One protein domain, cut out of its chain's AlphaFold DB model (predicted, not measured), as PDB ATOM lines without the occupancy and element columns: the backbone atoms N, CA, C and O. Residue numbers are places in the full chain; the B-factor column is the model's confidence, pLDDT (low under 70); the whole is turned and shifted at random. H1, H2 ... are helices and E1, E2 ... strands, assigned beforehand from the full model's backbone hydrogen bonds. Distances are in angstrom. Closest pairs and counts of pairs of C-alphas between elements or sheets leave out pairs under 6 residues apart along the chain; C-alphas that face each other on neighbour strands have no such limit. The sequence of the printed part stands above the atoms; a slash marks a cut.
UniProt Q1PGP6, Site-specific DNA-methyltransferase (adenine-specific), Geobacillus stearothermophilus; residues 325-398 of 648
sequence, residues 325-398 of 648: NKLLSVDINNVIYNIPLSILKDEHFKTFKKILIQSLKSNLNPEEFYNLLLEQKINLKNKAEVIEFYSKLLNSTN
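AT A GLANCE: This is residues 325 to 398 of the 648 residues of the protein "Site-specific DNA-methyltransferase (adenine-specific)" of Geobacillus stearothermophilus (UniProt Q1PGP6). A hairpin of strands E1 and E2 has H4 packed on E2; the helical hairpin of H2 and H3 lies beyond H4, and short H1 joins E2 to H2. The printed part has 74 residues, of mixed class, in chain order E1, E2, H1, H2, H3, H4. It is compact and rounded, radius of gyration of the C-alphas 11.7 A, spanning 30 by 28 by 20 A.

HOW THE PARTS SIT: E1, residues 327 to 332, and E2, 335 to 340, are antiparallel; N 330 and O 337 are within hydrogen-bond range, 2.9 A. The closest C-alphas of E2 and H4, residues 383 to 394, are Tyr 337 and Phe 389, 5.7 A apart. H4 touches H3, residues 366 to 375, at a steep tilt of 55 degrees, opposite ways; closest C-alphas Pro 366 and Ile 387, 5.2 A. H2, residues 346 to 361, touches H3 with residues 352 to 359 alone; closest C-alphas Ser 359 and Phe 369, 6.3 A. H1, residues 341 to 344, is close to but not clearly touching H2. Each O i to N i+4 pair is within range in H3 and H4, 10 of 12 in H2.

IN THESE COORDINATES: E1 begins at C-alpha 327 (29.198, -48.924, 15.581); H4 ends at C-alpha 394 (23.437, -43.285, 33.836). H2 is 23.4 A long.

THE WHOLE: The printed part has no cut, and no printed residue is under 70 in pLDDT.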
ATOM      1  N   ASN A 325      30.387 -46.745  10.236       88.62
ATOM      2  CA  ASN A 325      31.470 -46.393  11.155       88.62
ATOM      3  C   ASN A 325      31.836 -47.508  12.160       88.62
ATOM      4  O   ASN A 325      32.538 -47.243  13.137       88.62
ATOM      5  N   LYS A 326      31.388 -48.750  11.931       91.44
ATOM      6  CA  LYS A 326      31.614 -49.927  12.793       91.44
ATOM      7  C   LYS A 326      31.045 -49.782  14.209       91.44
ATOM      8  O   LYS A 326      31.532 -50.428  15.141       91.44
ATOM      9  N   LEU A 327      30.015 -48.955  14.372       93.12
ATOM     10  CA  LEU A 327      29.198 -48.924  15.581       93.12
ATOM     11  C   LEU A 327      27.981 -49.821  15.395       93.12
ATOM     12  O   LEU A 327      27.292 -49.750  14.379       93.12
ATOM     13  N   LEU A 328      27.701 -50.639  16.397       95.25
ATOM     14  CA  LEU A 328      26.461 -51.385  16.484       95.25
ATOM     15  C   LEU A 328      25.441 -50.538  17.246       95.25
ATOM     16  O   LEU A 328      25.671 -50.177  18.402       95.25
ATOM     17  N   SER A 329      24.333 -50.198  16.595       96.25
ATOM     18  CA  SER A 329      23.210 -49.501  17.216       96.25
ATOM     19  C   SER A 329      22.203 -50.503  17.753       96.25
ATOM     20  O   SER A 329      21.672 -51.316  16.998       96.25
ATOM     21  N   VAL A 330      21.931 -50.419  19.051       96.25
ATOM     22  CA  VAL A 330      20.932 -51.226  19.752       96.25
ATOM     23  C   VAL A 330      19.855 -50.293  20.289       96.25
ATOM     24  O   VAL A 330      20.159 -49.356  21.025       96.25
ATOM     25  N   ASP A 331      18.605 -50.536  19.913       93.25
ATOM     26  CA  ASP A 331      17.448 -49.790  20.405       93.25
ATOM     27  C   ASP A 331      16.791 -50.560  21.554       93.25
ATOM     28  O   ASP A 331      16.313 -51.680  21.358       93.25
ATOM     29  N   ILE A 332      16.779 -49.959  22.744       90.56
ATOM     30  CA  ILE A 332      16.053 -50.462  23.911       90.56
ATOM     31  C   ILE A 332      15.039 -49.400  24.317       90.56
ATOM     32  O   ILE A 332      15.421 -48.309  24.742       90.56
ATOM     33  N   ASN A 333      13.752 -49.726  24.204       81.31
ATOM     34  CA  ASN A 333      12.642 -48.869  24.625       81.31
ATOM     35  C   ASN A 333      12.750 -47.432  24.068       81.31
ATOM     36  O   ASN A 333      12.582 -46.457  24.800       81.31
ATOM     37  N   ASN A 334      13.050 -47.305  22.768       84.31
ATOM     38  CA  ASN A 334      13.217 -46.047  22.030       84.31
ATOM     39  C   ASN A 334      14.493 -45.254  22.365       84.31
ATOM     40  O   ASN A 334      14.647 -44.119  21.908       84.31
ATOM     41  N   VAL A 335      15.432 -45.839  23.110       91.00
ATOM     42  CA  VAL A 335      16.745 -45.250  23.387       91.00
ATOM     43  C   VAL A 335      17.814 -46.007  22.603       91.00
ATOM     44  O   VAL A 335      17.990 -47.213  22.768       91.00
ATOM     45  N   ILE A 336      18.555 -45.281  21.760       94.88
ATOM     46  CA  ILE A 336      19.611 -45.854  20.916       94.88
ATOM     47  C   ILE A 336      20.960 -45.815  21.640       94.88
ATOM     48  O   ILE A 336      21.521 -44.744  21.912       94.88
ATOM     49  N   TYR A 337      21.516 -47.003  21.851       96.31
ATOM     50  CA  TYR A 337      22.851 -47.248  22.378       96.31
ATOM     51  C   TYR A 337      23.790 -47.606  21.226       96.31
ATOM     52  O   TYR A 337      23.563 -48.584  20.517       96.31
ATOM     53  N   ASN A 338      24.840 -46.810  21.020       95.25
ATOM     54  CA  ASN A 338      25.872 -47.099  20.023       95.25
ATOM     55  C   ASN A 338      27.074 -47.726  20.725       95.25
ATOM     56  O   ASN A 338      27.604 -47.146  21.666       95.25
ATOM     57  N   ILE A 339      27.507 -48.901  20.274       93.00
ATOM     58  CA  ILE A 339      28.616 -49.638  20.886       93.00
ATOM     59  C   ILE A 339      29.637 -49.981  19.797       93.00
ATOM     60  O   ILE A 339      29.252 -50.518  18.756       93.00
ATOM     61  N   PRO A 340      30.939 -49.709  19.997       92.06
ATOM     62  CA  PRO A 340      31.971 -50.146  19.064       92.06
ATOM     63  C   PRO A 340      31.945 -51.660  18.827       92.06
ATOM     64  O   PRO A 340      32.049 -52.443  19.772       92.06
ATOM     65  N   LEU A 341      31.893 -52.084  17.556       90.62
ATOM     66  CA  LEU A 341      31.833 -53.504  17.183       90.62
ATOM     67  C   LEU A 341      33.012 -54.318  17.751       90.62
ATOM     68  O   LEU A 341      32.886 -55.509  18.022       90.62
ATOM     69  N   SER A 342      34.160 -53.678  17.993       88.75
ATOM     70  CA  SER A 342      35.347 -54.303  18.590       88.75
ATOM     71  C   SER A 342      35.132 -54.865  20.001       88.75
ATOM     72  O   SER A 342      35.901 -55.738  20.407       88.75
ATOM     73  N   ILE A 343      34.112 -54.397  20.733       89.94
ATOM     74  CA  ILE A 343      33.729 -54.934  22.051       89.94
ATOM     75  C   ILE A 343      33.151 -56.348  21.927       89.94
ATOM     76  O   ILE A 343      33.298 -57.149  22.845       89.94
ATOM     77  N   LEU A 344      32.521 -56.682  20.794       89.88
ATOM     78  CA  LEU A 344      31.828 -57.959  20.621       89.88
ATOM     79  C   LEU A 344      32.778 -59.146  20.388       89.88
ATOM     80  O   LEU A 344      32.325 -60.288  20.453       89.88
ATOM     81  N   LYS A 345      34.084 -58.918  20.179       86.00
ATOM     82  CA  LYS A 345      35.087 -59.997  20.118       86.00
ATOM     83  C   LYS A 345      35.065 -60.822  21.411       86.00
ATOM     84  O   LYS A 345      35.024 -60.243  22.493       86.00
ATOM     85  N   ASP A 346      35.100 -62.151  21.312       76.50
ATOM     86  CA  ASP A 346      34.866 -63.053  22.456       76.50
ATOM     87  C   ASP A 346      35.777 -62.793  23.660       76.50
ATOM     88  O   ASP A 346      35.292 -62.725  24.790       76.50
ATOM     89  N   GLU A 347      37.068 -62.559  23.412       78.56
ATOM     90  CA  GLU A 347      38.067 -62.226  24.437       78.56
ATOM     91  C   GLU A 347      37.721 -60.957  25.238       78.56
ATOM     92  O   GLU A 347      38.003 -60.876  26.433       78.56
ATOM     93  N   HIS A 348      37.060 -59.983  24.608       87.19
ATOM     94  CA  HIS A 348      36.694 -58.713  25.235       87.19
ATOM     95  C   HIS A 348      35.290 -58.745  25.825       87.19
ATOM     96  O   HIS A 348      35.057 -58.163  26.881       87.19
ATOM     97  N   PHE A 349      34.346 -59.418  25.166       91.69
ATOM     98  CA  PHE A 349      32.931 -59.284  25.491       91.69
ATOM     99  C   PHE A 349      32.595 -59.822  26.887       91.69
ATOM    100  O   PHE A 349      31.877 -59.168  27.645       91.69
ATOM    101  N   LYS A 350      33.164 -60.973  27.278       90.50
ATOM    102  CA  LYS A 350      32.966 -61.530  28.630       90.50
ATOM    103  C   LYS A 350      33.452 -60.564  29.715       90.50
ATOM    104  O   LYS A 350      32.764 -60.371  30.716       90.50
ATOM    105  N   THR A 351      34.603 -59.938  29.494       92.56
ATOM    106  CA  THR A 351      35.202 -58.954  30.402       92.56
ATOM    107  C   THR A 351      34.404 -57.649  30.420       92.56
ATOM    108  O   THR A 351      34.087 -57.142  31.493       92.56
ATOM    109  N   PHE A 352      33.968 -57.164  29.255       94.62
ATOM    110  CA  PHE A 352      33.107 -55.989  29.116       94.62
ATOM    111  C   PHE A 352      31.808 -56.124  29.915       94.62
ATOM    112  O   PHE A 352      31.473 -55.211  30.663       94.62
ATOM    113  N   LYS A 353      31.103 -57.266  29.826       94.94
ATOM    114  CA  LYS A 353      29.876 -57.508  30.609       94.94
ATOM    115  C   LYS A 353      30.119 -57.334  32.109       94.94
ATOM    116  O   LYS A 353      29.357 -56.644  32.780       94.94
ATOM    117  N   LYS A 354      31.199 -57.935  32.624       93.38
ATOM    118  CA  LYS A 354      31.567 -57.850  34.045       93.38
ATOM    119  C   LYS A 354      31.860 -56.409  34.461       93.38
ATOM    120  O   LYS A 354      31.280 -55.940  35.437       93.38
ATOM    121  N   ILE A 355      32.693 -55.703  33.693       96.31
ATOM    122  CA  ILE A 355      33.048 -54.300  33.963       96.31
ATOM    123  C   ILE A 355      31.807 -53.413  33.907       96.31
ATOM    124  O   ILE A 355      31.625 -52.596  34.801       96.31
ATOM    125  N   LEU A 356      30.935 -53.582  32.908       97.12
ATOM    126  CA  LEU A 356      29.712 -52.795  32.761       97.12
ATOM    127  C   LEU A 356      28.821 -52.915  34.002       97.12
ATOM    128  O   LEU A 356      28.453 -51.906  34.598       97.12
ATOM    129  N   ILE A 357      28.515 -54.144  34.424       96.62
ATOM    130  CA  ILE A 357      27.653 -54.384  35.585       96.62
ATOM    131  C   ILE A 357      28.306 -53.886  36.879       96.62
ATOM    132  O   ILE A 357      27.635 -53.249  37.692       96.62
ATOM    133  N   GLN A 358      29.605 -54.136  37.074       96.12
ATOM    134  CA  GLN A 358      30.330 -53.659  38.253       96.12
ATOM    135  C   GLN A 358      30.372 -52.126  38.309       96.12
ATOM    136  O   GLN A 358      30.093 -51.550  39.355       96.12
ATOM    137  N   SER A 359      30.647 -51.469  37.182       97.44
ATOM    138  CA  SER A 359      30.740 -50.008  37.101       97.44
ATOM    139  C   SER A 359      29.405 -49.344  37.410       97.44
ATOM    140  O   SER A 359      29.369 -48.372  38.165       97.44
ATOM    141  N   LEU A 360      28.300 -49.914  36.910       97.00
ATOM    142  CA  LEU A 360      26.957 -49.449  37.247       97.00
ATOM    143  C   LEU A 360      26.691 -49.591  38.748       97.00
ATOM    144  O   LEU A 360      26.299 -48.610  39.376       97.00
ATOM    145  N   LYS A 361      26.952 -50.768  39.341       94.75
ATOM    146  CA  LYS A 361      26.765 -51.013  40.786       94.75
ATOM    147  C   LYS A 361      27.588 -50.058  41.658       94.75
ATOM    148  O   LYS A 361      27.100 -49.616  42.690       94.75
ATOM    149  N   SER A 362      28.807 -49.731  41.235       95.56
ATOM    150  CA  SER A 362      29.699 -48.790  41.923       95.56
ATOM    151  C   SER A 362      29.436 -47.320  41.580       95.56
ATOM    152  O   SER A 362      30.114 -46.454  42.122       95.56
ATOM    153  N   ASN A 363      28.467 -47.027  40.703       94.38
ATOM    154  CA  ASN A 363      28.135 -45.681  40.233       94.38
ATOM    155  C   ASN A 363      29.361 -44.901  39.714       94.38
ATOM    156  O   ASN A 363      29.497 -43.704  39.973       94.38
ATOM    157  N   LEU A 364      30.253 -45.588  38.993       96.69
ATOM    158  CA  LEU A 364      31.432 -44.960  38.395       96.69
ATOM    159  C   LEU A 364      31.022 -43.915  37.364       96.69
ATOM    160  O   LEU A 364      29.989 -44.064  36.702       96.69
ATOM    161  N   ASN A 365      31.854 -42.892  37.188       96.88
ATOM    162  CA  ASN A 365      31.655 -41.916  36.123       96.88
ATOM    163  C   ASN A 365      32.117 -42.476  34.751       96.88
ATOM    164  O   ASN A 365      32.840 -43.474  34.689       96.88
ATOM    165  N   PRO A 366      31.701 -41.867  33.622       97.19
ATOM    166  CA  PRO A 366      32.035 -42.380  32.291       97.19
ATOM    167  C   PRO A 366      33.531 -42.474  31.965       97.19
ATOM    168  O   PRO A 366      33.933 -43.368  31.219       97.19
ATOM    169  N   GLU A 367      34.357 -41.585  32.518       96.75
ATOM    170  CA  GLU A 367      35.811 -41.611  32.319       96.75
ATOM    171  C   GLU A 367      36.454 -42.770  33.091       96.75
ATOM    172  O   GLU A 367      37.273 -43.503  32.537       96.75
ATOM    173  N   GLU A 368      36.033 -43.003  34.335       96.81
ATOM    174  CA  GLU A 368      36.459 -44.158  35.138       96.81
ATOM    175  C   GLU A 368      36.091 -45.482  34.462       96.81
ATOM    176  O   GLU A 368      36.938 -46.367  34.342       96.81
ATOM    177  N   PHE A 369      34.859 -45.602  33.958       96.56
ATOM    178  CA  PHE A 369      34.423 -46.779  33.203       96.56
ATOM    179  C   PHE A 369      35.314 -47.033  31.979       96.56
ATOM    180  O   PHE A 369      35.752 -48.162  31.748       96.56
ATOM    181  N   TYR A 370      35.618 -45.989  31.204       95.38
ATOM    182  CA  TYR A 370      36.500 -46.110  30.047       95.38
ATOM    183  C   TYR A 370      37.924 -46.526  30.445       95.38
ATOM    184  O   TYR A 370      38.504 -47.408  29.810       95.38
ATOM    185  N   ASN A 371      38.472 -45.948  31.516       94.38
ATOM    186  CA  ASN A 371      39.805 -46.296  32.007       94.38
ATOM    187  C   ASN A 371      39.880 -47.760  32.474       94.38
ATOM    188  O   ASN A 371      40.829 -48.453  32.111       94.38
ATOM    189  N   LEU A 372      38.848 -48.278  33.151       94.94
ATOM    190  CA  LEU A 372      38.774 -49.700  33.522       94.94
ATOM    191  C   LEU A 372      38.770 -50.632  32.302       94.94
ATOM    192  O   LEU A 372      39.383 -51.701  32.331       94.94
ATOM    193  N   LEU A 373      38.110 -50.241  31.206       93.38
ATOM    194  CA  LEU A 373      38.170 -51.003  29.955       93.38
ATOM    195  C   LEU A 373      39.598 -51.031  29.387       93.38
ATOM    196  O   LEU A 373      40.061 -52.090  28.952       93.38
ATOM    197  N   LEU A 374      40.316 -49.903  29.427       91.56
ATOM    198  CA  LEU A 374      41.705 -49.819  28.968       91.56
ATOM    199  C   LEU A 374      42.661 -50.665  29.816       91.56
ATOM    200  O   LEU A 374      43.501 -51.371  29.255       91.56
ATOM    201  N   GLU A 375      42.516 -50.635  31.143       91.50
ATOM    202  CA  GLU A 375      43.302 -51.457  32.075       91.50
ATOM    203  C   GLU A 375      43.148 -52.953  31.780       91.50
ATOM    204  O   GLU A 375      44.113 -53.718  31.837       91.50
ATOM    205  N   GLN A 376      41.949 -53.365  31.366       88.56
ATOM    206  CA  GLN A 376      41.631 -54.736  30.965       88.56
ATOM    207  C   GLN A 376      41.976 -55.030  29.494       88.56
ATOM    208  O   GLN A 376      41.510 -56.016  28.923       88.56
ATOM    209  N   LYS A 377      42.824 -54.191  28.880       85.06
ATOM    210  CA  LYS A 377      43.325 -54.292  27.498       85.06
ATOM    211  C   LYS A 377      42.243 -54.215  26.416       85.06
ATOM    212  O   LYS A 377      42.514 -54.522  25.256       85.06
ATOM    213  N   ILE A 378      41.050 -53.723  26.744       83.00
ATOM    214  CA  ILE A 378      39.998 -53.428  25.768       83.00
ATOM    215  C   ILE A 378      40.277 -52.030  25.200       83.00
ATOM    216  O   ILE A 378      39.655 -51.039  25.577       83.00
ATOM    217  N   ASN A 379      41.266 -51.930  24.305       73.62
ATOM    218  CA  ASN A 379      41.639 -50.654  23.692       73.62
ATOM    219  C   ASN A 379      40.664 -50.284  22.563       73.62
ATOM    220  O   ASN A 379      40.641 -50.906  21.495       73.62
ATOM    221  N   LEU A 380      39.854 -49.256  22.810       77.81
ATOM    222  CA  LEU A 380      38.822 -48.786  21.896       77.81
ATOM    223  C   LEU A 380      39.255 -47.454  21.282       77.81
ATOM    224  O   LEU A 380      39.386 -46.453  21.986       77.81
ATOM    225  N   LYS A 381      39.386 -47.418  19.947       77.06
ATOM    226  CA  LYS A 381      39.667 -46.190  19.176       77.06
ATOM    227  C   LYS A 381      38.550 -45.137  19.283       77.06
ATOM    228  O   LYS A 381      38.737 -44.000  18.870       77.06
ATOM    229  N   ASN A 382      37.397 -45.511  19.837       83.25
ATOM    230  CA  ASN A 382      36.172 -44.719  19.888       83.25
ATOM    231  C   ASN A 382      35.826 -44.295  21.328       83.25
ATOM    232  O   ASN A 382      34.725 -44.573  21.794       83.25
ATOM    233  N   LYS A 383      36.757 -43.642  22.043       90.94
ATOM    234  CA  LYS A 383      36.552 -43.192  23.439       90.94
ATOM    235  C   LYS A 383      35.230 -42.442  23.635       90.94
ATOM    236  O   LYS A 383      34.464 -42.792  24.526       90.94
ATOM    237  N   ALA A 384      34.959 -41.451  22.782       92.50
ATOM    238  CA  ALA A 384      33.757 -40.623  22.870       92.50
ATOM    239  C   ALA A 384      32.465 -41.459  22.835       92.50
ATOM    240  O   ALA A 384      31.579 -41.242  23.653       92.50
ATOM    241  N   GLU A 385      32.401 -42.474  21.971       91.88
ATOM    242  CA  GLU A 385      31.218 -43.335  21.829       91.88
ATOM    243  C   GLU A 385      31.005 -44.243  23.039       91.88
ATOM    244  O   GLU A 385      29.876 -44.503  23.441       91.88
ATOM    245  N   VAL A 386      32.094 -44.714  23.650       92.88
ATOM    246  CA  VAL A 386      32.035 -45.530  24.872       92.88
ATOM    247  C   VAL A 386      31.568 -44.688  26.058       92.88
ATOM    248  O   VAL A 386      30.750 -45.145  26.857       92.88
ATOM    249  N   ILE A 387      32.053 -43.447  26.146       95.38
ATOM    250  CA  ILE A 387      31.614 -42.473  27.147       95.38
ATOM    251  C   ILE A 387      30.138 -42.131  26.952       95.38
ATOM    252  O   ILE A 387      29.388 -42.153  27.926       95.38
ATOM    253  N   GLU A 388      29.698 -41.854  25.724       95.81
ATOM    254  CA  GLU A 388      28.292 -41.559  25.429       95.81
ATOM    255  C   GLU A 388      27.394 -42.761  25.749       95.81
ATOM    256  O   GLU A 388      26.363 -42.606  26.406       95.81
ATOM    257  N   PHE A 389      27.803 -43.968  25.341       95.88
ATOM    258  CA  PHE A 389      27.106 -45.218  25.640       95.88
ATOM    259  C   PHE A 389      26.840 -45.380  27.138       95.88
ATOM    260  O   PHE A 389      25.701 -45.611  27.549       95.88
ATOM    261  N   TYR A 390      27.883 -45.238  27.954       96.81
ATOM    262  CA  TYR A 390      27.763 -45.412  29.394       96.81
ATOM    263  C   TYR A 390      27.021 -44.240  30.050       96.81
ATOM    264  O   TYR A 390      26.179 -44.460  30.916       96.81
ATOM    265  N   SER A 391      27.228 -43.006  29.576       96.75
ATOM    266  CA  SER A 391      26.486 -41.825  30.048       96.75
ATOM    267  C   SER A 391      24.977 -41.987  29.856       96.75
ATOM    268  O   SER A 391      24.211 -41.693  30.770       96.75
ATOM    269  N   LYS A 392      24.537 -42.539  28.714       96.19
ATOM    270  CA  LYS A 392      23.116 -42.840  28.466       96.19
ATOM    271  C   LYS A 392      22.538 -43.824  29.481       96.19
ATOM    272  O   LYS A 392      21.402 -43.639  29.910       96.19
ATOM    273  N   LEU A 393      23.306 -44.832  29.897       95.44
ATOM    274  CA  LEU A 393      22.880 -45.769  30.945       95.44
ATOM    275  C   LEU A 393      22.742 -45.097  32.315       95.44
ATOM    276  O   LEU A 393      21.906 -45.517  33.112       95.44
ATOM    277  N   LEU A 394      23.511 -44.042  32.584       95.81
ATOM    278  CA  LEU A 394      23.437 -43.285  33.836       95.81
ATOM    279  C   LEU A 394      22.259 -42.294  33.900       95.81
ATOM    280  O   LEU A 394      22.000 -41.763  34.979       95.81
ATOM    281  N   ASN A 395      21.517 -42.076  32.803       91.81
ATOM    282  CA  ASN A 395      20.400 -41.117  32.746       91.81
ATOM    283  C   ASN A 395      19.272 -41.412  33.749       91.81
ATOM    284  O   ASN A 395      18.594 -40.493  34.202       91.81
ATOM    285  N   SER A 396      19.043 -42.682  34.092       90.00
ATOM    286  CA  SER A 396      18.107 -43.039  35.165       90.00
ATOM    287  C   SER A 396      18.773 -42.823  36.520       90.00
ATOM    288  O   SER A 396      19.919 -43.212  36.691       90.00
ATOM    289  N   THR A 397      18.095 -42.260  37.518       89.31
ATOM    290  CA  THR A 397      18.638 -42.171  38.890       89.31
ATOM    291  C   THR A 397      18.528 -43.494  39.651       89.31
ATOM    292  O   THR A 397      19.271 -43.720  40.605       89.31
ATOM    293  N   ASN A 398      17.649 -44.396  39.210       93.06
ATOM    294  CA  ASN A 398      17.439 -45.696  39.831       93.06
ATOM    295  C   ASN A 398      18.435 -46.732  39.293       93.06
ATOM    296  O   ASN A 398      18.360 -47.146  38.131       93.06
TER     297      ASN A 398